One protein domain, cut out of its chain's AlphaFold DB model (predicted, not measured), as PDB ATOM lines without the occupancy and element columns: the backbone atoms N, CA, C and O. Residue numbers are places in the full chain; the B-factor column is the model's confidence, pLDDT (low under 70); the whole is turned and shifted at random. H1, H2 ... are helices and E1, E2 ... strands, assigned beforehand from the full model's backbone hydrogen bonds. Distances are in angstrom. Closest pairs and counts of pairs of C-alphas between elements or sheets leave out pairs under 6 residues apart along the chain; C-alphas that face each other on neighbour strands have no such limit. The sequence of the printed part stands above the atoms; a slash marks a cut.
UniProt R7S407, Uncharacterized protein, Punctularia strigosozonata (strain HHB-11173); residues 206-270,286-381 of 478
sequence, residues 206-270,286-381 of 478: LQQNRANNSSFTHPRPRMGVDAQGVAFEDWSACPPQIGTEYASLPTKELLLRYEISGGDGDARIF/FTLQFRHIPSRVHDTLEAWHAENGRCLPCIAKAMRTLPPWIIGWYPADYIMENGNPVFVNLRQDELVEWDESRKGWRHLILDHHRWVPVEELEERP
ATOM      1  N   LEU A 206     228.903 186.700 105.043       76.44
ATOM      2  CA  LEU A 206     228.954 185.242 105.176       76.44
ATOM      3  C   LEU A 206     229.165 184.557 103.815       76.44
ATOM      4  O   LEU A 206     229.995 183.662 103.696       76.44
ATOM      5  N   GLN A 207     228.428 184.986 102.789       73.38
ATOM      6  CA  GLN A 207     228.533 184.442 101.433       73.38
ATOM      7  C   GLN A 207     229.864 184.792 100.787       73.38
ATOM      8  O   GLN A 207     230.467 183.942 100.143       73.38
ATOM      9  N   GLN A 208     230.344 186.018 100.990       77.56
ATOM     10  CA  GLN A 208     231.658 186.433 100.525       77.56
ATOM     11  C   GLN A 208     232.750 185.587 101.181       77.56
ATOM     12  O   GLN A 208     233.630 185.098 100.485       77.56
ATOM     13  N   ASN A 209     232.650 185.325 102.485       76.38
ATOM     14  CA  ASN A 209     233.588 184.454 103.189       76.38
ATOM     15  C   ASN A 209     233.523 183.010 102.680       76.38
ATOM     16  O   ASN A 209     234.566 182.402 102.481       76.38
ATOM     17  N   ARG A 210     232.332 182.458 102.410       73.62
ATOM     18  CA  ARG A 210     232.203 181.131 101.779       73.62
ATOM     19  C   ARG A 210     232.819 181.105 100.382       73.62
ATOM     20  O   ARG A 210     233.552 180.174 100.075       73.62
ATOM     21  N   ALA A 211     232.575 182.126  99.564       72.00
ATOM     22  CA  ALA A 211     233.167 182.246  98.233       72.00
ATOM     23  C   ALA A 211     234.699 182.394  98.286       72.00
ATOM     24  O   ALA A 211     235.382 181.857  97.428       72.00
ATOM     25  N   ASN A 212     235.233 183.077  99.303       72.56
ATOM     26  CA  ASN A 212     236.675 183.225  99.512       72.56
ATOM     27  C   ASN A 212     237.328 181.949 100.082       72.56
ATOM     28  O   ASN A 212     238.484 181.678  99.785       72.56
ATOM     29  N   ASN A 213     236.607 181.193 100.921       68.88
ATOM     30  CA  ASN A 213     237.123 180.011 101.628       68.88
ATOM     31  C   ASN A 213     236.887 178.695 100.883       68.88
ATOM     32  O   ASN A 213     237.409 177.653 101.278       68.88
ATOM     33  N   SER A 214     236.031 178.707  99.869       63.50
ATOM     34  CA  SER A 214     235.814 177.538  99.033       63.50
ATOM     35  C   SER A 214     237.014 177.367  98.115       63.50
ATOM     36  O   SER A 214     237.542 178.331  97.571       63.50
ATOM     37  N   SER A 215     237.431 176.119  97.916       55.31
ATOM     38  CA  SER A 215     238.519 175.739  97.010       55.31
ATOM     39  C   SER A 215     238.177 175.963  95.530       55.31
ATOM     40  O   SER A 215     238.781 175.333  94.662       55.31
ATOM     41  N   PHE A 216     237.150 176.765  95.229       55.34
ATOM     42  CA  PHE A 216     236.757 177.042  93.861       55.34
ATOM     43  C   PHE A 216     237.898 177.778  93.181       55.34
ATOM     44  O   PHE A 216     238.496 178.694  93.748       55.34
ATOM     45  N   THR A 217     238.202 177.341  91.965       54.66
ATOM     46  CA  THR A 217     239.214 177.952  91.121       54.66
ATOM     47  C   THR A 217     238.984 179.460  91.098       54.66
ATOM     48  O   THR A 217     237.893 179.941  90.771       54.66
ATOM     49  N   HIS A 218     240.009 180.197  91.528       59.78
ATOM     50  CA  HIS A 218     240.115 181.643  91.368       59.78
ATOM     51  C   HIS A 218     239.776 182.045  89.924       59.78
ATOM     52  O   HIS A 218     239.812 181.180  89.040       59.78
ATOM     53  N   PRO A 219     239.434 183.326  89.666       61.84
ATOM     54  CA  PRO A 219     239.054 183.752  88.329       61.84
ATOM     55  C   PRO A 219     240.152 183.301  87.372       61.84
ATOM     56  O   PRO A 219     241.329 183.605  87.582       61.84
ATOM     57  N   ARG A 220     239.769 182.511  86.374       69.12
ATOM     58  CA  ARG A 220     240.693 182.031  85.354       69.12
ATOM     59  C   ARG A 220     241.385 183.217  84.680       69.12
ATOM     60  O   ARG A 220     240.734 184.243  84.453       69.12
ATOM     61  N   PRO A 221     242.677 183.097  84.345       71.25
ATOM     62  CA  PRO A 221     243.322 184.109  83.531       71.25
ATOM     63  C   PRO A 221     242.613 184.209  82.183       71.25
ATOM     64  O   PRO A 221     242.104 183.220  81.637       71.25
ATOM     65  N   ARG A 222     242.587 185.415  81.622       75.50
ATOM     66  CA  ARG A 222     242.112 185.618  80.257       75.50
ATOM     67  C   ARG A 222     243.193 185.104  79.318       75.50
ATOM     68  O   ARG A 222     244.195 185.770  79.092       75.50
ATOM     69  N   MET A 223     242.996 183.900  78.802       76.88
ATOM     70  CA  MET A 223     243.868 183.346  77.772       76.88
ATOM     71  C   MET A 223     243.359 183.721  76.390       76.88
ATOM     72  O   MET A 223     242.150 183.757  76.137       76.88
ATOM     73  N   GLY A 224     244.302 184.021  75.511       76.75
ATOM     74  CA  GLY A 224     244.020 184.472  74.166       76.75
ATOM     75  C   GLY A 224     245.249 184.413  73.284       76.75
ATOM     76  O   GLY A 224     246.331 184.003  73.702       76.75
ATOM     77  N   VAL A 225     245.049 184.842  72.049       74.25
ATOM     78  CA  VAL A 225     246.107 185.086  71.079       74.25
ATOM     79  C   VAL A 225     245.928 186.517  70.588       74.25
ATOM     80  O   VAL A 225     244.794 186.954  70.364       74.25
ATOM     81  N   ASP A 226     247.016 187.276  70.515       73.31
ATOM     82  CA  ASP A 226     246.984 188.654  70.030       73.31
ATOM     83  C   ASP A 226     246.858 188.728  68.494       73.31
ATOM     84  O   ASP A 226     246.740 187.716  67.797       73.31
ATOM     85  N   ALA A 227     246.849 189.946  67.943       67.38
ATOM     86  CA  ALA A 227     246.719 190.153  66.500       67.38
ATOM     87  C   ALA A 227     247.901 189.571  65.696       67.38
ATOM     88  O   ALA A 227     247.772 189.330  64.495       67.38
ATOM     89  N   GLN A 228     249.040 189.342  66.346       70.00
ATOM     90  CA  GLN A 228     250.279 188.831  65.778       70.00
ATOM     91  C   GLN A 228     250.372 187.302  65.865       70.00
ATOM     92  O   GLN A 228     251.300 186.721  65.301       70.00
ATOM     93  N   GLY A 229     249.416 186.639  66.521       67.81
ATOM     94  CA  GLY A 229     249.450 185.193  66.725       67.81
ATOM     95  C   GLY A 229     250.194 184.769  67.995       67.81
ATOM     96  O   GLY A 229     250.438 183.579  68.177       67.81
ATOM     97  N   VAL A 230     250.550 185.703  68.882       72.94
ATOM     98  CA  VAL A 230     251.255 185.405  70.133       72.94
ATOM     99  C   VAL A 230     250.240 185.051  71.215       72.94
ATOM    100  O   VAL A 230     249.350 185.841  71.541       72.94
ATOM    101  N   ALA A 231     250.368 183.850  71.778       78.06
ATOM    102  CA  ALA A 231     249.559 183.449  72.918       78.06
ATOM    103  C   ALA A 231     249.894 184.303  74.144       78.06
ATOM    104  O   ALA A 231     251.062 184.531  74.462       78.06
ATOM    105  N   PHE A 232     248.864 184.737  74.861       79.06
ATOM    106  CA  PHE A 232     249.012 185.476  76.105       79.06
ATOM    107  C   PHE A 232     248.125 184.893  77.202       79.06
ATOM    108  O   PHE A 232     247.056 184.327  76.956       79.06
ATOM    109  N   GLU A 233     248.585 185.070  78.437       82.25
ATOM    110  CA  GLU A 233     247.843 184.772  79.655       82.25
ATOM    111  C   GLU A 233     247.722 186.080  80.444       82.25
ATOM    112  O   GLU A 233     248.679 186.551  81.060       82.25
ATOM    113  N   ASP A 234     246.554 186.715  80.360       78.81
ATOM    114  CA  ASP A 234     246.278 187.984  81.021       78.81
ATOM    115  C   ASP A 234     245.698 187.749  82.425       78.81
ATOM    116  O   ASP A 234     244.565 187.289  82.605       78.81
ATOM    117  N   TRP A 235     246.512 188.097  83.420       74.06
ATOM    118  CA  TRP A 235     246.208 188.046  84.851       74.06
ATOM    119  C   TRP A 235     245.759 189.406  85.414       74.06
ATOM    120  O   TRP A 235     245.635 189.571  86.626       74.06
ATOM    121  N   SER A 236     245.515 190.418  84.573       69.12
ATOM    122  CA  SER A 236     245.139 191.767  85.026       69.12
ATOM    123  C   SER A 236     243.864 191.783  85.873       69.12
ATOM    124  O   SER A 236     243.754 192.557  86.822       69.12
ATOM    125  N   ALA A 237     242.915 190.892  85.571       62.81
ATOM    126  CA  ALA A 237     241.676 190.737  86.331       62.81
ATOM    127  C   ALA A 237     241.842 189.887  87.606       62.81
ATOM    128  O   ALA A 237     240.956 189.879  88.463       62.81
ATOM    129  N   CYS A 238     242.942 189.143  87.722       65.25
ATOM    130  CA  CYS A 238     243.148 188.134  88.750       65.25
ATOM    131  C   CYS A 238     244.640 187.804  88.874       65.25
ATOM    132  O   CYS A 238     245.156 187.105  88.023       65.25
ATOM    133  N   PRO A 239     245.372 188.262  89.900       63.25
ATOM    134  CA  PRO A 239     246.783 187.910  90.030       63.25
ATOM    135  C   PRO A 239     246.962 186.403  90.309       63.25
ATOM    136  O   PRO A 239     246.156 185.821  91.046       63.25
ATOM    137  N   PRO A 240     248.014 185.762  89.763       63.00
ATOM    138  CA  PRO A 240     248.265 184.340  89.968       63.00
ATOM    139  C   PRO A 240     248.552 184.063  91.448       63.00
ATOM    140  O   PRO A 240     249.436 184.678  92.045       63.00
ATOM    141  N   GLN A 241     247.819 183.124  92.049       59.75
ATOM    142  CA  GLN A 241     248.090 182.669  93.412       59.75
ATOM    143  C   GLN A 241     248.998 181.434  93.397       59.75
ATOM    144  O   GLN A 241     248.872 180.532  92.567       59.75
ATOM    145  N   ILE A 242     249.965 181.408  94.313       55.25
ATOM    146  CA  ILE A 242     250.954 180.332  94.415       55.25
ATOM    147  C   ILE A 242     250.246 179.059  94.896       55.25
ATOM    148  O   ILE A 242     249.663 179.044  95.976       55.25
ATOM    149  N   GLY A 243     250.330 177.980  94.113       55.78
ATOM    150  CA  GLY A 243     249.810 176.660  94.494       55.78
ATOM    151  C   GLY A 243     248.378 176.354  94.049       55.78
ATOM    152  O   GLY A 243     247.847 175.315  94.430       55.78
ATOM    153  N   THR A 244     247.745 177.207  93.240       54.81
ATOM    154  CA  THR A 244     246.419 176.907  92.685       54.81
ATOM    155  C   THR A 244     246.534 175.897  91.540       54.81
ATOM    156  O   THR A 244     247.192 176.157  90.533       54.81
ATOM    157  N   GLU A 245     245.897 174.734  91.682       54.19
ATOM    158  CA  GLU A 245     245.769 173.762  90.594       54.19
ATOM    159  C   GLU A 245     244.734 174.252  89.573       54.19
ATOM    160  O   GLU A 245     243.560 174.446  89.877       54.19
ATOM    161  N   TYR A 246     245.172 174.429  88.328       58.38
ATOM    162  CA  TYR A 246     244.362 174.920  87.206       58.38
ATOM    163  C   TYR A 246     243.571 173.815  86.502       58.38
ATOM    164  O   TYR A 246     243.383 173.843  85.286       58.38
ATOM    165  N   ALA A 247     243.159 172.801  87.260       50.38
ATOM    166  CA  ALA A 247     242.688 171.524  86.737       50.38
ATOM    167  C   ALA A 247     241.404 171.608  85.882       50.38
ATOM    168  O   ALA A 247     241.027 170.610  85.277       50.38
ATOM    169  N   SER A 248     240.744 172.767  85.804       63.84
ATOM    170  CA  SER A 248     239.452 172.952  85.131       63.84
ATOM    171  C   SER A 248     239.506 173.687  83.787       63.84
ATOM    172  O   SER A 248     238.456 173.918  83.189       63.84
ATOM    173  N   LEU A 249     240.687 174.062  83.284       68.06
ATOM    174  CA  LEU A 249     240.772 174.759  81.998       68.06
ATOM    175  C   LEU A 249     240.238 173.874  80.849       68.06
ATOM    176  O   LEU A 249     240.610 172.700  80.755       68.06
ATOM    177  N   PRO A 250     239.405 174.409  79.935       71.06
ATOM    178  CA  PRO A 250     239.030 173.714  78.708       71.06
ATOM    179  C   PRO A 250     240.261 173.228  77.933       71.06
ATOM    180  O   PRO A 250     241.301 173.881  77.921       71.06
ATOM    181  N   THR A 251     240.154 172.103  77.219       73.69
ATOM    182  CA  THR A 251     241.300 171.486  76.517       73.69
ATOM    183  C   THR A 251     242.059 172.460  75.610       73.69
ATOM    184  O   THR A 251     243.282 172.411  75.545       73.69
ATOM    185  N   LYS A 252     241.357 173.372  74.929       72.19
ATOM    186  CA  LYS A 252     241.984 174.377  74.054       72.19
ATOM    187  C   LYS A 252     242.789 175.427  74.821       72.19
ATOM    188  O   LYS A 252     243.817 175.880  74.333       72.19
ATOM    189  N   GLU A 253     242.356 175.773  76.023       77.44
ATOM    190  CA  GLU A 253     243.084 176.661  76.928       77.44
ATOM    191  C   GLU A 253     244.266 175.976  77.592       77.44
ATOM    192  O   GLU A 253     245.331 176.571  77.703       77.44
ATOM    193  N   LEU A 254     244.116 174.700  77.957       76.62
ATOM    194  CA  LEU A 254     245.244 173.870  78.376       76.62
ATOM    195  C   LEU A 254     246.341 173.870  77.306       76.62
ATOM    196  O   LEU A 254     247.503 174.071  77.641       76.62
ATOM    197  N   LEU A 255     245.977 173.692  76.032       74.88
ATOM    198  CA  LEU A 255     246.927 173.720  74.915       74.88
ATOM    199  C   LEU A 255     247.617 175.083  74.764       74.88
ATOM    200  O   LEU A 255     248.842 175.115  74.704       74.88
ATOM    201  N   LEU A 256     246.858 176.187  74.776       76.31
ATOM    202  CA  LEU A 256     247.421 177.546  74.755       76.31
ATOM    203  C   LEU A 256     248.421 177.757  75.887       76.31
ATOM    204  O   LEU A 256     249.510 178.284  75.694       76.31
ATOM    205  N   ARG A 257     248.069 177.302  77.084       77.31
ATOM    206  CA  ARG A 257     248.930 177.441  78.246       77.31
ATOM    207  C   ARG A 257     250.199 176.604  78.155       77.31
ATOM    208  O   ARG A 257     251.254 177.066  78.588       77.31
ATOM    209  N   TYR A 258     250.107 175.384  77.627       76.19
ATOM    210  CA  TYR A 258     251.285 174.556  77.367       76.19
ATOM    211  C   TYR A 258     252.259 175.262  76.427       76.19
ATOM    212  O   TYR A 258     253.461 175.169  76.645       76.19
ATOM    213  N   GLU A 259     251.751 176.001  75.444       75.00
ATOM    214  CA  GLU A 259     252.568 176.801  74.534       75.00
ATOM    215  C   GLU A 259     253.205 178.005  75.228       75.00
ATOM    216  O   GLU A 259     254.413 178.189  75.138       75.00
ATOM    217  N   ILE A 260     252.437 178.751  76.028       76.19
ATOM    218  CA  ILE A 260     252.960 179.873  76.828       76.19
ATOM    219  C   ILE A 260     254.043 179.398  77.816       76.19
ATOM    220  O   ILE A 260     255.021 180.100  78.067       76.19
ATOM    221  N   SER A 261     253.880 178.199  78.385       74.62
ATOM    222  CA  SER A 261     254.795 177.637  79.392       74.62
ATOM    223  C   SER A 261     255.995 176.896  78.782       74.62
ATOM    224  O   SER A 261     257.020 176.727  79.445       74.62
ATOM    225  N   GLY A 262     255.867 176.402  77.550       66.62
ATOM    226  CA  GLY A 262     256.880 175.638  76.831       66.62
ATOM    227  C   GLY A 262     257.736 176.557  75.973       66.62
ATOM    228  O   GLY A 262     257.466 176.711  74.793       66.62
ATOM    229  N   GLY A 263     258.781 177.143  76.563       54.38
ATOM    230  CA  GLY A 263     259.683 178.121  75.932       54.38
ATOM    231  C   GLY A 263     260.538 177.636  74.748       54.38
ATOM    232  O   GLY A 263     261.597 178.212  74.509       54.38
ATOM    233  N   ASP A 264     260.120 176.601  74.018       54.31
ATOM    234  CA  ASP A 264     260.703 176.246  72.723       54.31
ATOM    235  C   ASP A 264     259.984 177.096  71.661       54.31
ATOM    236  O   ASP A 264     258.908 176.749  71.175       54.31
ATOM    237  N   GLY A 265     260.532 178.289  71.405       54.00
ATOM    238  CA  GLY A 265     259.891 179.434  70.735       54.00
ATOM    239  C   GLY A 265     259.486 179.275  69.262       54.00
ATOM    240  O   GLY A 265     259.360 180.279  68.567       54.00
ATOM    241  N   ASP A 266     259.272 178.049  68.785       55.22
ATOM    242  CA  ASP A 266     258.885 177.738  67.404       55.22
ATOM    243  C   ASP A 266     257.507 177.067  67.272       55.22
ATOM    244  O   ASP A 266     257.042 176.821  66.153       55.22
ATOM    245  N   ALA A 267     256.796 176.816  68.378       51.38
ATOM    246  CA  ALA A 267     255.360 176.572  68.305       51.38
ATOM    247  C   ALA A 267     254.681 177.895  67.925       51.38
ATOM    248  O   ALA A 267     254.503 178.780  68.751       51.38
ATOM    249  N   ARG A 268     254.393 178.074  66.634       55.38
ATOM    250  CA  ARG A 268     253.558 179.176  66.157       55.38
ATOM    251  C   ARG A 268     252.120 178.687  66.133       55.38
ATOM    252  O   ARG A 268     251.766 177.914  65.235       55.38
ATOM    253  N   ILE A 269     251.277 179.151  67.055       59.00
ATOM    254  CA  ILE A 269     249.834 179.171  66.796       59.00
ATOM    255  C   ILE A 269     249.618 179.874  65.466       59.00
ATOM    256  O   ILE A 269     250.093 180.985  65.225       59.00
ATOM    257  N   PHE A 270     248.934 179.182  64.562       54.69
ATOM    258  CA  PHE A 270     248.634 179.748  63.263       54.69
ATOM    259  C   PHE A 270     247.780 181.007  63.452       54.69
ATOM    260  O   PHE A 270     246.797 180.961  64.201       54.69
ATOM    261  N   PHE A 286     213.489 180.025  70.147       61.16
ATOM    262  CA  PHE A 286     213.351 179.113  71.284       61.16
ATOM    263  C   PHE A 286     213.446 179.847  72.623       61.16
ATOM    264  O   PHE A 286     214.536 180.144  73.112       61.16
ATOM    265  N   THR A 287     212.297 180.092  73.247       66.88
ATOM    266  CA  THR A 287     212.245 180.517  74.648       66.88
ATOM    267  C   THR A 287     212.505 179.310  75.543       66.88
ATOM    268  O   THR A 287     211.703 178.372  75.601       66.88
ATOM    269  N   LEU A 288     213.634 179.324  76.255       69.62
ATOM    270  CA  LEU A 288     213.971 178.290  77.226       69.62
ATOM    271  C   LEU A 288     212.902 178.249  78.333       69.62
ATOM    272  O   LEU A 288     212.586 179.262  78.951       69.62
ATOM    273  N   GLN A 289     212.342 177.066  78.583       73.31
ATOM    274  CA  GLN A 289     211.393 176.819  79.670       73.31
ATOM    275  C   GLN A 289     212.076 175.951  80.719       73.31
ATOM    276  O   GLN A 289     212.988 175.190  80.403       73.31
ATOM    277  N   PHE A 290     211.589 175.998  81.957       72.00
ATOM    278  CA  PHE A 290     212.179 175.253  83.070       72.00
ATOM    279  C   PHE A 290     212.285 173.746  82.803       72.00
ATOM    280  O   PHE A 290     213.313 173.138  83.075       72.00
ATOM    281  N   ARG A 291     211.260 173.153  82.178       77.88
ATOM    282  CA  ARG A 291     211.261 171.729  81.799       77.88
ATOM    283  C   ARG A 291     212.370 171.349  80.808       77.88
ATOM    284  O   ARG A 291     212.637 170.167  80.634       77.88
ATOM    285  N   HIS A 292     212.969 172.330  80.131       81.31
ATOM    286  CA  HIS A 292     214.077 172.127  79.200       81.31
ATOM    287  C   HIS A 292     215.445 172.211  79.895       81.31
ATOM    288  O   HIS A 292     216.443 171.813  79.300       81.31
ATOM    289  N   ILE A 293     215.515 172.723  81.130       85.06
ATOM    290  CA  ILE A 293     216.763 172.802  81.896       85.06
ATOM    291  C   ILE A 293     217.097 171.394  82.407       85.06
ATOM    292  O   ILE A 293     216.297 170.813  83.145       85.06
ATOM    293  N   PRO A 294     218.266 170.827  82.063       87.00
ATOM    294  CA  PRO A 294     218.654 169.518  82.571       87.00
ATOM    295  C   PRO A 294     218.753 169.521  84.098       87.00
ATOM    296  O   PRO A 294     219.263 170.482  84.676       87.00
ATOM    297  N   SER A 295     218.370 168.417  84.750       86.25
ATOM    298  CA  SER A 295     218.389 168.308  86.220       86.25
ATOM    299  C   SER A 295     219.733 168.710  86.824       86.25
ATOM    300  O   SER A 295     219.767 169.429  87.803       86.25
ATOM    301  N   ARG A 296     220.859 168.382  86.182       85.06
ATOM    302  CA  ARG A 296     222.187 168.771  86.689       85.06
ATOM    303  C   ARG A 296     222.423 170.282  86.712       85.06
ATOM    304  O   ARG A 296     223.082 170.785  87.617       85.06
ATOM    305  N   VAL A 297     221.925 170.999  85.708       88.00
ATOM    306  CA  VAL A 297     222.009 172.466  85.658       88.00
ATOM    307  C   VAL A 297     221.105 173.048  86.734       88.00
ATOM    308  O   VAL A 297     221.523 173.945  87.458       88.00
ATOM    309  N   HIS A 298     219.904 172.487  86.886       87.31
ATOM    310  CA  HIS A 298     218.993 172.839  87.966       87.31
ATOM    311  C   HIS A 298     219.642 172.653  89.349       87.31
ATOM    312  O   HIS A 298     219.736 173.623  90.096       87.31
ATOM    313  N   ASP A 299     220.179 171.467  89.645       86.44
ATOM    314  CA  ASP A 299     220.849 171.139  90.910       86.44
ATOM    315  C   ASP A 299     222.031 172.082  91.177       86.44
ATOM    316  O   ASP A 299     222.253 172.516  92.304       86.44
ATOM    317  N   THR A 300     222.773 172.460  90.128       87.44
ATOM    318  CA  THR A 300     223.877 173.428  90.234       87.44
ATOM    319  C   THR A 300     223.368 174.811  90.640       87.44
ATOM    320  O   THR A 300     223.969 175.468  91.489       87.44
ATOM    321  N   LEU A 301     222.259 175.272  90.057       88.88
ATOM    322  CA  LEU A 301     221.660 176.565  90.395       88.88
ATOM    323  C   LEU A 301     221.006 176.552  91.784       88.88
ATOM    324  O   LEU A 301     221.067 177.557  92.490       88.88
ATOM    325  N   GLU A 302     220.439 175.423  92.203       85.19
ATOM    326  CA  GLU A 302     219.913 175.228  93.553       85.19
ATOM    327  C   GLU A 302     221.035 175.220  94.598       85.19
ATOM    328  O   GLU A 302     220.961 175.953  95.584       85.19
ATOM    329  N   ALA A 303     222.130 174.497  94.356       84.06
ATOM    330  CA  ALA A 303     223.322 174.559  95.202       84.06
ATOM    331  C   ALA A 303     223.908 175.979  95.224       84.06
ATOM    332  O   ALA A 303     224.301 176.498  96.268       84.06
ATOM    333  N   TRP A 304     223.896 176.682  94.093       86.12
ATOM    334  CA  TRP A 304     224.316 178.078  94.033       86.12
ATOM    335  C   TRP A 304     223.409 179.013  94.859       86.12
ATOM    336  O   TRP A 304     223.901 179.960  95.479       86.12
ATOM    337  N   HIS A 305     222.108 178.725  94.953       84.62
ATOM    338  CA  HIS A 305     221.196 179.393  95.885       84.62
ATOM    339  C   HIS A 305     221.534 179.074  97.345       84.62
ATOM    340  O   HIS A 305     221.789 179.989  98.129       84.62
ATOM    341  N   ALA A 306     221.545 177.790  97.701       79.94
ATOM    342  CA  ALA A 306     221.615 177.325  99.082       79.94
ATOM    343  C   ALA A 306     223.013 177.513  99.695       79.94
ATOM    344  O   ALA A 306     223.165 178.000 100.816       79.94
ATOM    345  N   GLU A 307     224.061 177.173  98.950       76.50
ATOM    346  CA  GLU A 307     225.433 177.128  99.458       76.50
ATOM    347  C   GLU A 307     226.134 178.481  99.301       76.50
ATOM    348  O   GLU A 307     226.743 178.988 100.254       76.50
ATOM    349  N   ASN A 308     225.981 179.107  98.128       72.81
ATOM    350  CA  ASN A 308     226.591 180.400  97.793       72.81
ATOM    351  C   ASN A 308     225.664 181.599  98.081       72.81
ATOM    352  O   ASN A 308     226.059 182.755  97.910       72.81
ATOM    353  N   GLY A 309     224.447 181.333  98.574       70.19
ATOM    354  CA  GLY A 309     223.527 182.317  99.141       70.19
ATOM    355  C   GLY A 309     222.990 183.342  98.143       70.19
ATOM    356  O   GLY A 309     222.675 184.478  98.508       70.19
ATOM    357  N   ARG A 310     222.893 182.986  96.862       82.19
ATOM    358  CA  ARG A 310     222.263 183.879  95.882       82.19
ATOM    359  C   ARG A 310     220.804 184.102  96.220       82.19
ATOM    360  O   ARG A 310     220.153 183.218  96.746       82.19
ATOM    361  N   CYS A 311     220.264 185.279  95.929       83.56
ATOM    362  CA  CYS A 311     218.840 185.495  96.149       83.56
ATOM    363  C   CYS A 311     218.013 184.758  95.080       83.56
ATOM    364  O   CYS A 311     218.451 184.582  93.940       83.56
ATOM    365  N   LEU A 312     216.786 184.393  95.439       82.00
ATOM    366  CA  LEU A 312     215.841 183.722  94.544       82.00
ATOM    367  C   LEU A 312     215.599 184.491  93.227       82.00
ATOM    368  O   LEU A 312     215.624 183.849  92.179       82.00
ATOM    369  N   PRO A 313     215.453 185.836  93.210       84.50
ATOM    370  CA  PRO A 313     215.348 186.591  91.957       84.50
ATOM    371  C   PRO A 313     216.524 186.396  90.991       84.50
ATOM    372  O   PRO A 313     216.304 186.265  89.789       84.50
ATOM    373  N   CYS A 314     217.765 186.348  91.492       85.88
ATOM    374  CA  CYS A 314     218.938 186.100  90.650       85.88
ATOM    375  C   CYS A 314     218.906 184.700  90.044       85.88
ATOM    376  O   CYS A 314     219.205 184.554  88.866       85.88
ATOM    377  N   ILE A 315     218.508 183.691  90.823       88.12
ATOM    378  CA  ILE A 315     218.388 182.309  90.345       88.12
ATOM    379  C   ILE A 315     217.287 182.189  89.292       88.12
ATOM    380  O   ILE A 315     217.520 181.634  88.224       88.12
ATOM    381  N   ALA A 316     216.121 182.791  89.540       83.62
ATOM    382  CA  ALA A 316     215.030 182.857  88.570       83.62
ATOM    383  C   ALA A 316     215.479 183.522  87.258       83.62
ATOM    384  O   ALA A 316     215.226 183.002  86.171       83.62
ATOM    385  N   LYS A 317     216.179 184.662  87.346       85.62
ATOM    386  CA  LYS A 317     216.737 185.352  86.174       85.62
ATOM    387  C   LYS A 317     217.763 184.478  85.452       85.62
ATOM    388  O   LYS A 317     217.706 184.382  84.228       85.62
ATOM    389  N   ALA A 318     218.647 183.815  86.192       88.56
ATOM    390  CA  ALA A 318     219.639 182.903  85.640       88.56
ATOM    391  C   ALA A 318     218.969 181.764  84.861       88.56
ATOM    392  O   ALA A 318     219.272 181.572  83.691       88.56
ATOM    393  N   MET A 319     217.988 181.077  85.445       85.81
ATOM    394  CA  MET A 319     217.284 179.976  84.779       85.81
ATOM    395  C   MET A 319     216.628 180.393  83.456       85.81
ATOM    396  O   MET A 319     216.672 179.639  82.493       85.81
ATOM    397  N   ARG A 320     216.062 181.604  83.377       79.88
ATOM    398  CA  ARG A 320     215.391 182.108  82.164       79.88
ATOM    399  C   ARG A 320     216.328 182.547  81.048       79.88
ATOM    400  O   ARG A 320     215.929 182.560  79.891       79.88
ATOM    401  N   THR A 321     217.526 182.995  81.407       82.50
ATOM    402  CA  THR A 321     218.462 183.635  80.470       82.50
ATOM    403  C   THR A 321     219.586 182.703  80.037       82.50
ATOM    404  O   THR A 321     220.522 183.140  79.373       82.50
ATOM    405  N   LEU A 322     219.516 181.424  80.418       86.19
ATOM    406  CA  LEU A 322     220.449 180.421  79.928       86.19
ATOM    407  C   LEU A 322     220.333 180.293  78.399       86.19
ATOM    408  O   LEU A 322     219.223 180.322  77.857       86.19
ATOM    409  N   PRO A 323     221.458 180.103  77.697       83.25
ATOM    410  CA  PRO A 323     221.448 179.939  76.255       83.25
ATOM    411  C   PRO A 323     220.784 178.604  75.862       83.25
ATOM    412  O   PRO A 323     220.896 177.620  76.600       83.25
ATOM    413  N   PRO A 324     220.141 178.511  74.683       82.19
ATOM    414  CA  PRO A 324     219.397 177.317  74.265       82.19
ATOM    415  C   PRO A 324     220.211 176.018  74.241       82.19
ATOM    416  O   PRO A 324     219.663 174.943  74.483       82.19
ATOM    417  N   TRP A 325     221.524 176.082  74.000       84.31
ATOM    418  CA  TRP A 325     222.375 174.886  73.986       84.31
ATOM    419  C   TRP A 325     222.468 174.189  75.349       84.31
ATOM    420  O   TRP A 325     222.850 173.017  75.400       84.31
ATOM    421  N   ILE A 326     222.076 174.854  76.445       85.81
ATOM    422  CA  ILE A 326     222.099 174.272  77.790       85.81
ATOM    423  C   ILE A 326     221.248 172.996  77.893       85.81
ATOM    424  O   ILE A 326     221.537 172.128  78.706       85.81
ATOM    425  N   ILE A 327     220.224 172.853  77.047       82.25
ATOM    426  CA  ILE A 327     219.313 171.696  77.016       82.25
ATOM    427  C   ILE A 327     220.076 170.410  76.688       82.25
ATOM    428  O   ILE A 327     219.815 169.353  77.256       82.25
ATOM    429  N   GLY A 328     221.034 170.508  75.765       75.06
ATOM    430  CA  GLY A 328     221.895 169.405  75.350       75.06
ATOM    431  C   GLY A 328     223.191 169.326  76.150       75.06
ATOM    432  O   GLY A 328     224.127 168.654  75.715       75.06
ATOM    433  N   TRP A 329     223.295 170.041  77.274       78.25
ATOM    434  CA  TRP A 329     224.512 170.060  78.068       78.25
ATOM    435  C   TRP A 329     224.683 168.747  78.838       78.25
ATOM    436  O   TRP A 329     223.870 168.376  79.687       78.25
ATOM    437  N   TYR A 330     225.784 168.051  78.556       65.56
ATOM    438  CA  TYR A 330     226.202 166.842  79.260       65.56
ATOM    439  C   TYR A 330     227.560 167.109  79.915       65.56
ATOM    440  O   TYR A 330     228.495 167.479  79.198       65.56
ATOM    441  N   PRO A 331     227.722 166.928  81.238       64.81
ATOM    442  CA  PRO A 331     228.971 167.307  81.884       64.81
ATOM    443  C   PRO A 331     230.093 166.331  81.549       64.81
ATOM    444  O   PRO A 331     229.892 165.114  81.598       64.81
ATOM    445  N   ALA A 332     231.288 166.884  81.339       52.88
ATOM    446  CA  ALA A 332     232.505 166.249  81.828       52.88
ATOM    447  C   ALA A 332     232.736 166.674  83.289       52.88
ATOM    448  O   ALA A 332     232.770 165.799  84.142       52.88
ATOM    449  N   ASP A 333     232.701 167.983  83.588       57.62
ATOM    450  CA  ASP A 333     232.872 168.564  84.929       57.62
ATOM    451  C   ASP A 333     232.079 169.889  85.027       57.62
ATOM    452  O   ASP A 333     232.024 170.639  84.051       57.62
ATOM    453  N   TYR A 334     231.415 170.173  86.156       63.00
ATOM    454  CA  TYR A 334     230.842 171.507  86.405       63.00
ATOM    455  C   TYR A 334     231.933 172.397  86.998       63.00
ATOM    456  O   TYR A 334     232.689 171.958  87.866       63.00
ATOM    457  N   ILE A 335     232.036 173.632  86.514       74.62
ATOM    458  CA  ILE A 335     233.105 174.553  86.897       74.62
ATOM    459  C   ILE A 335     232.480 175.690  87.702       74.62
ATOM    460  O   ILE A 335     231.452 176.245  87.322       74.62
ATOM    461  N   MET A 336     233.093 176.011  88.840       76.50
ATOM    462  CA  MET A 336     232.719 177.152  89.670       76.50
ATOM    463  C   MET A 336     233.885 178.137  89.691       76.50
ATOM    464  O   MET A 336     234.997 177.774  90.070       76.50
ATOM    465  N   GLU A 337     233.626 179.389  89.327       75.81
ATOM    466  CA  GLU A 337     234.616 180.468  89.319       75.81
ATOM    467  C   GLU A 337     234.143 181.598  90.231       75.81
ATOM    468  O   GLU A 337     233.044 182.129  90.070       75.81
ATOM    469  N   ASN A 338     234.937 181.957  91.244       73.44
ATOM    470  CA  ASN A 338     234.553 182.939  92.276       73.44
ATOM    471  C   ASN A 338     233.208 182.643  92.969       73.44
ATOM    472  O   ASN A 338     232.476 183.574  93.331       73.44
ATOM    473  N   GLY A 339     232.843 181.366  93.111       75.81
ATOM    474  CA  GLY A 339     231.537 180.959  93.637       75.81
ATOM    475  C   GLY A 339     230.369 181.224  92.678       75.81
ATOM    476  O   GLY A 339     229.224 181.314  93.120       75.81
ATOM    477  N   ASN A 340     230.637 181.386  91.380       84.31
ATOM    478  CA  ASN A 340     229.637 181.455  90.319       84.31
ATOM    479  C   ASN A 340     229.728 180.229  89.402       84.31
ATOM    480  O   ASN A 340     230.836 179.796  89.094       84.31
ATOM    481  N   PRO A 341     228.591 179.697  88.932       87.00
ATOM    482  CA  PRO A 341     228.579 178.611  87.964       87.00
ATOM    483  C   PRO A 341     229.105 179.066  86.603       87.00
ATOM    484  O   PRO A 341     228.792 180.163  86.129       87.00
ATOM    485  N   VAL A 342     229.867 178.178  85.972       86.25
ATOM    486  CA  VAL A 342     230.335 178.283  84.594       86.25
ATOM    487  C   VAL A 342     229.949 177.003  83.864       86.25
ATOM    488  O   VAL A 342     230.284 175.894  84.289       86.25
ATOM    489  N   PHE A 343     229.233 177.153  82.753       87.62
ATOM    490  CA  PHE A 343     228.849 176.036  81.896       87.62
ATOM    491  C   PHE A 343     229.626 176.111  80.590       87.62
ATOM    492  O   PHE A 343     229.655 177.149  79.936       87.62
ATOM    493  N   VAL A 344     230.232 174.992  80.197       83.81
ATOM    494  CA  VAL A 344     231.051 174.903  78.983       83.81
ATOM    495  C   VAL A 344     230.444 173.895  78.022       83.81
ATOM    496  O   VAL A 344     230.159 172.753  78.391       83.81
ATOM    497  N   ASN A 345     230.291 174.307  76.771       83.50
ATOM    498  CA  ASN A 345     229.926 173.473  75.644       83.50
ATOM    499  C   ASN A 345     231.155 173.249  74.760       83.50
ATOM    500  O   ASN A 345     231.377 173.922  73.754       83.50
ATOM    501  N   LEU A 346     231.946 172.240  75.128       75.12
ATOM    502  CA  LEU A 346     233.179 171.880  74.421       75.12
ATOM    503  C   LEU A 346     232.951 171.461  72.959       75.12
ATOM    504  O   LEU A 346     233.898 171.436  72.180       75.12
ATOM    505  N   ARG A 347     231.721 171.088  72.577       75.94
ATOM    506  CA  ARG A 347     231.405 170.679  71.198       75.94
ATOM    507  C   ARG A 347     231.222 171.868  70.265       75.94
ATOM    508  O   ARG A 347     231.504 171.736  69.077       75.94
ATOM    509  N   GLN A 348     230.704 172.972  70.792       74.75
ATOM    510  CA  GLN A 348     230.399 174.180  70.027       74.75
ATOM    511  C   GLN A 348     231.351 175.332  70.341       74.75
ATOM    512  O   GLN A 348     231.185 176.401  69.772       74.75
ATOM    513  N   ASP A 349     232.363 175.101  71.185       80.50
ATOM    514  CA  ASP A 349     233.309 176.138  71.597       80.50
ATOM    515  C   ASP A 349     232.600 177.319  72.280       80.50
ATOM    516  O   ASP A 349     232.969 178.475  72.107       80.50
ATOM    517  N   GLU A 350     231.568 177.023  73.072       83.69
ATOM    518  CA  GLU A 350     230.770 178.029  73.776       83.69
ATOM    519  C   GLU A 350     230.898 177.868  75.287       83.69
ATOM    520  O   GLU A 350     231.094 176.769  75.811       83.69
ATOM    521  N   LEU A 351     230.776 178.979  75.999       86.12
ATOM    522  CA  LEU A 351     230.853 179.048  77.446       86.12
ATOM    523  C   LEU A 351     229.871 180.105  77.941       86.12
ATOM    524  O   LEU A 351     229.713 181.154  77.326       86.12
ATOM    525  N   VAL A 352     229.209 179.841  79.060       88.12
ATOM    526  CA  VAL A 352     228.489 180.874  79.806       88.12
ATOM    527  C   VAL A 352     229.017 180.957  81.217       88.12
ATOM    528  O   VAL A 352     229.142 179.950  81.913       88.12
ATOM    529  N   GLU A 353     229.281 182.181  81.640       88.38
ATOM    530  CA  GLU A 353     229.666 182.522  83.001       88.38
ATOM    531  C   GLU A 353     228.705 183.569  83.557       88.38
ATOM    532  O   GLU A 353     228.124 184.365  82.815       88.38
ATOM    533  N   TRP A 354     228.499 183.563  84.869       88.31
ATOM    534  CA  TRP A 354     227.653 184.567  85.502       88.31
ATOM    535  C   TRP A 354     228.419 185.872  85.743       88.31
ATOM    536  O   TRP A 354     229.345 185.920  86.558       88.31
ATOM    537  N   ASP A 355     227.978 186.950  85.093       84.75
ATOM    538  CA  ASP A 355     228.473 188.304  85.319       84.75
ATOM    539  C   ASP A 355     227.760 188.925  86.524       84.75
ATOM    540  O   ASP A 355     226.562 189.232  86.508       84.75
ATOM    541  N   GLU A 356     228.523 189.141  87.593       81.56
ATOM    542  CA  GLU A 356     228.008 189.701  88.836       81.56
ATOM    543  C   GLU A 356     227.595 191.173  88.713       81.56
ATOM    544  O   GLU A 356     226.692 191.606  89.429       81.56
ATOM    545  N   SER A 357     228.226 191.931  87.813       80.56
ATOM    546  CA  SER A 357     227.935 193.351  87.603       80.56
ATOM    547  C   SER A 357     226.601 193.545  86.880       80.56
ATOM    548  O   SER A 357     225.779 194.358  87.297       80.56
ATOM    549  N   ARG A 358     226.348 192.725  85.852       81.06
ATOM    550  CA  ARG A 358     225.119 192.747  85.041       81.06
ATOM    551  C   ARG A 358     224.004 191.869  85.608       81.06
ATOM    552  O   ARG A 358     222.848 191.984  85.189       81.06
ATOM    553  N   LYS A 359     224.336 190.990  86.559       84.75
ATOM    554  CA  LYS A 359     223.431 189.982  87.132       84.75
ATOM    555  C   LYS A 359     222.758 189.181  86.024       84.75
ATOM    556  O   LYS A 359     221.528 189.149  85.926       84.75
ATOM    557  N   GLY A 360     223.576 188.613  85.154       86.75
ATOM    558  CA  GLY A 360     223.138 187.867  83.984       86.75
ATOM    559  C   GLY A 360     224.251 186.978  83.459       86.75
ATOM    560  O   GLY A 360     225.404 187.093  83.875       86.75
ATOM    561  N   TRP A 361     223.898 186.086  82.542       88.56
ATOM    562  CA  TRP A 361     224.894 185.288  81.843       88.56
ATOM    563  C   TRP A 361     225.659 186.147  80.848       88.56
ATOM    564  O   TRP A 361     225.061 186.912  80.095       88.56
ATOM    565  N   ARG A 362     226.978 185.979  80.827       86.88
ATOM    566  CA  ARG A 362     227.826 186.392  79.718       86.88
ATOM    567  C   ARG A 362     228.059 185.169  78.843       86.88
ATOM    568  O   ARG A 362     228.727 184.227  79.271       86.88
ATOM    569  N   HIS A 363     227.474 185.168  77.648       86.50
ATOM    570  CA  HIS A 363     227.675 184.107  76.663       86.50
ATOM    571  C   HIS A 363     228.906 184.425  75.833       86.50
ATOM    572  O   HIS A 363     228.979 185.438  75.150       86.50
ATOM    573  N   LEU A 364     229.897 183.558  75.958       83.88
ATOM    574  CA  LEU A 364     231.190 183.654  75.321       83.88
ATOM    575  C   LEU A 364     231.326 182.544  74.285       83.88
ATOM    576  O   LEU A 364     230.951 181.394  74.519       83.88
ATOM    577  N   ILE A 365     231.924 182.886  73.155       82.12
ATOM    578  CA  ILE A 365     232.319 181.941  72.120       82.12
ATOM    579  C   ILE A 365     233.836 181.990  72.020       82.12
ATOM    580  O   ILE A 365     234.429 183.069  71.998       82.12
ATOM    581  N   LEU A 366     234.470 180.826  71.982       78.44
ATOM    582  CA  LEU A 366     235.898 180.715  71.750       78.44
ATOM    583  C   LEU A 366     236.159 180.924  70.259       78.44
ATOM    584  O   LEU A 366     236.085 180.003  69.446       78.44
ATOM    585  N   ASP A 367     236.469 182.165  69.914       74.12
ATOM    586  CA  ASP A 367     236.868 182.594  68.585       74.12
ATOM    587  C   ASP A 367     238.388 182.764  68.575       74.12
ATOM    588  O   ASP A 367     238.931 183.613  69.275       74.12
ATOM    589  N   HIS A 368     239.089 181.943  67.790       71.38
ATOM    590  CA  HIS A 368     240.534 182.088  67.575       71.38
ATOM    591  C   HIS A 368     241.334 182.166  68.880       71.38
ATOM    592  O   HIS A 368     242.060 183.124  69.129       71.38
ATOM    593  N   HIS A 369     241.162 181.146  69.727       71.19
ATOM    594  CA  HIS A 369     241.821 181.027  71.031       71.19
ATOM    595  C   HIS A 369     241.418 182.079  72.074       71.19
ATOM    596  O   HIS A 369     241.896 182.007  73.201       71.19
ATOM    597  N   ARG A 370     240.495 182.993  71.752       73.88
ATOM    598  CA  ARG A 370     239.977 184.016  72.660       73.88
ATOM    599  C   ARG A 370     238.486 183.821  72.914       73.88
ATOM    600  O   ARG A 370     237.710 183.589  71.996       73.88
ATOM    601  N   TRP A 371     238.069 183.978  74.163       78.44
ATOM    602  CA  TRP A 371     236.648 184.060  74.498       78.44
ATOM    603  C   TRP A 371     236.120 185.456  74.188       78.44
ATOM    604  O   TRP A 371     236.577 186.442  74.770       78.44
ATOM    605  N   VAL A 372     235.169 185.531  73.264       77.75
ATOM    606  CA  VAL A 372     234.540 186.773  72.807       77.75
ATOM    607  C   VAL A 372     233.057 186.733  73.179       77.75
ATOM    608  O   VAL A 372     232.418 185.705  72.931       77.75
ATOM    609  N   PRO A 373     232.501 187.796  73.789       81.56
ATOM    610  CA  PRO A 373     231.063 187.908  74.009       81.56
ATOM    611  C   PRO A 373     230.296 187.730  72.707       81.56
ATOM    612  O   PRO A 373     230.687 188.273  71.675       81.56
ATOM    613  N   VAL A 374     229.210 186.962  72.748       77.75
ATOM    614  CA  VAL A 374     228.389 186.692  71.563       77.75
ATOM    615  C   VAL A 374     227.844 187.985  70.950       77.75
ATOM    616  O   VAL A 374     227.671 188.058  69.738       77.75
ATOM    617  N   GLU A 375     227.635 189.020  71.768       71.38
ATOM    618  CA  GLU A 375     227.142 190.334  71.354       71.38
ATOM    619  C   GLU A 375     228.206 191.187  70.649       71.38
ATOM    620  O   GLU A 375     227.867 192.025  69.821       71.38
ATOM    621  N   GLU A 376     229.487 190.985  70.966       69.50
ATOM    622  CA  GLU A 376     230.626 191.709  70.367       69.50
ATOM    623  C   GLU A 376     231.125 191.039  69.085       69.50
ATOM    624  O   GLU A 376     232.124 191.433  68.479       69.50
ATOM    625  N   LEU A 377     230.460 189.964  68.687       68.50
ATOM    626  CA  LEU A 377     230.927 189.104  67.635       68.50
ATOM    627  C   LEU A 377     230.406 189.627  66.293       68.50
ATOM    628  O   LEU A 377     229.438 189.114  65.744       68.50
ATOM    629  N   GLU A 378     231.066 190.671  65.783       59.34
ATOM    630  CA  GLU A 378     230.753 191.312  64.499       59.34
ATOM    631  C   GLU A 378     230.723 190.285  63.356       59.34
ATOM    632  O   GLU A 378     231.636 189.454  63.245       59.34
ATOM    633  N   GLU A 379     229.695 190.341  62.500       58.31
ATOM    634  CA  GLU A 379     229.671 189.584  61.244       58.31
ATOM    635  C   GLU A 379     230.841 190.041  60.372       58.31
ATOM    636  O   GLU A 379     230.939 191.210  59.990       58.31
ATOM    637  N   ARG A 380     231.767 189.128  60.060       58.09
ATOM    638  CA  ARG A 380     232.851 189.460  59.134       58.09
ATOM    639  C   ARG A 380     232.256 189.549  57.729       58.09
ATOM    640  O   ARG A 380     231.434 188.705  57.379       58.09
ATOM    641  N   PRO A 381     232.731 190.457  56.863       51.06
ATOM    642  CA  PRO A 381     232.335 190.463  55.455       51.06
ATOM    643  C   PRO A 381     232.525 189.092  54.782       51.06
ATOM    644  O   PRO A 381     231.721 188.692  53.944       51.06
TER     645      PRO A 381
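What this domain is: This is residues 206 to 270 and 286 to 381 of the 478 residues of an uncharacterized protein of Punctularia strigosozonata (strain HHB-11173) (UniProt R7S407). A curled, strongly twisted sheet of five strands, E3 to E7, forms the core, with H3 of the helical hairpin H3 and H4 packed over E4 and running along it, while H4 and the short H5 only graze the sheet. At the other end the small strand hairpin E1 and E2, with H2 packed on it, sits beside E7, and H1 is set off at one side. The 161 printed residues have five named helices and seven named strands, in the order H1 E1 E2 H2 H3 H4 H5 E3 E4 E5 E6 E7, a mixed class. The sheet's order is E3 - E4 - E5 - E6 - E7, antiparallel throughout. The whole is compact, with a radius of gyration of the C-alphas of 16.8 A and spans of 50 by 43 by 28 A.

Where its parts are: H1, residues 206 to 213, begins with C-alpha 206 at (228.954, 185.242, 105.176). E1 is residues 222 to 225 and E2 residues 231 to 234. H2, residues 251 to 261, measures 15.1 A. H3, residues 295 to 306, measures 16.0 A and begins with C-alpha 295 at (218.389, 168.308, 86.220). H4 is residues 312 to 321, 14.3 A, and H5 residues 324 to 328. E3 is residues 335 to 337, E4 residues 340 to 345, E5 residues 350 to 355. E6, residues 360 to 367, measures 21.3 A. E7, residues 370 to 373, ends with C-alpha 373 at (231.063, 187.908, 74.009).

How they stand to each other: E3 to E7 form a meander, each strand the antiparallel neighbour of the one before. N 342 and O 335 are 2.8 A apart, N 343 and O 352 2.9 A, N 351 and O 364 2.8 A, N 365 and O 372 2.9 A. H3 is on this sheet, over E4. H3 and H4 touch, at Leu 301 and Ile 315 with C-alphas 6.6 A apart, by residues 301 to 305 of H3 alone, at a shallow tilt of 29 degrees, opposite ways. H4 and H5 only graze the sheet. The closest C-alphas of E1 and E7, Gly 224 and Arg 370, are 4.3 A apart. In the hairpin E1 and E2, N 224 and O 232 are 3.1 A apart. The closest C-alphas of E2 and H2, Ala 231 and Ile 260, are 6.3 A apart. H1 is apart from H2 and H3, for instance. Every O i to N i+4 pair is within hydrogen-bond range in H1, H2, H3 and H4; H5 has 0 of 1, but 2 of 2 O i to N i+3 pairs.

The domain as a whole: The farthest C-alphas, Asp 266 and Leu 312, are 51.2 A apart. Residues 271 to 285 are not printed, and C-alphas 270 and 286 are 36.2 A apart across this cut. The link from E2 to H2, residues 235 to 250, is long. The mean pLDDT of the printed part is 74.2; 47 residues are under 70, among them 236 to 249, 262 to 270 and 376 to 381.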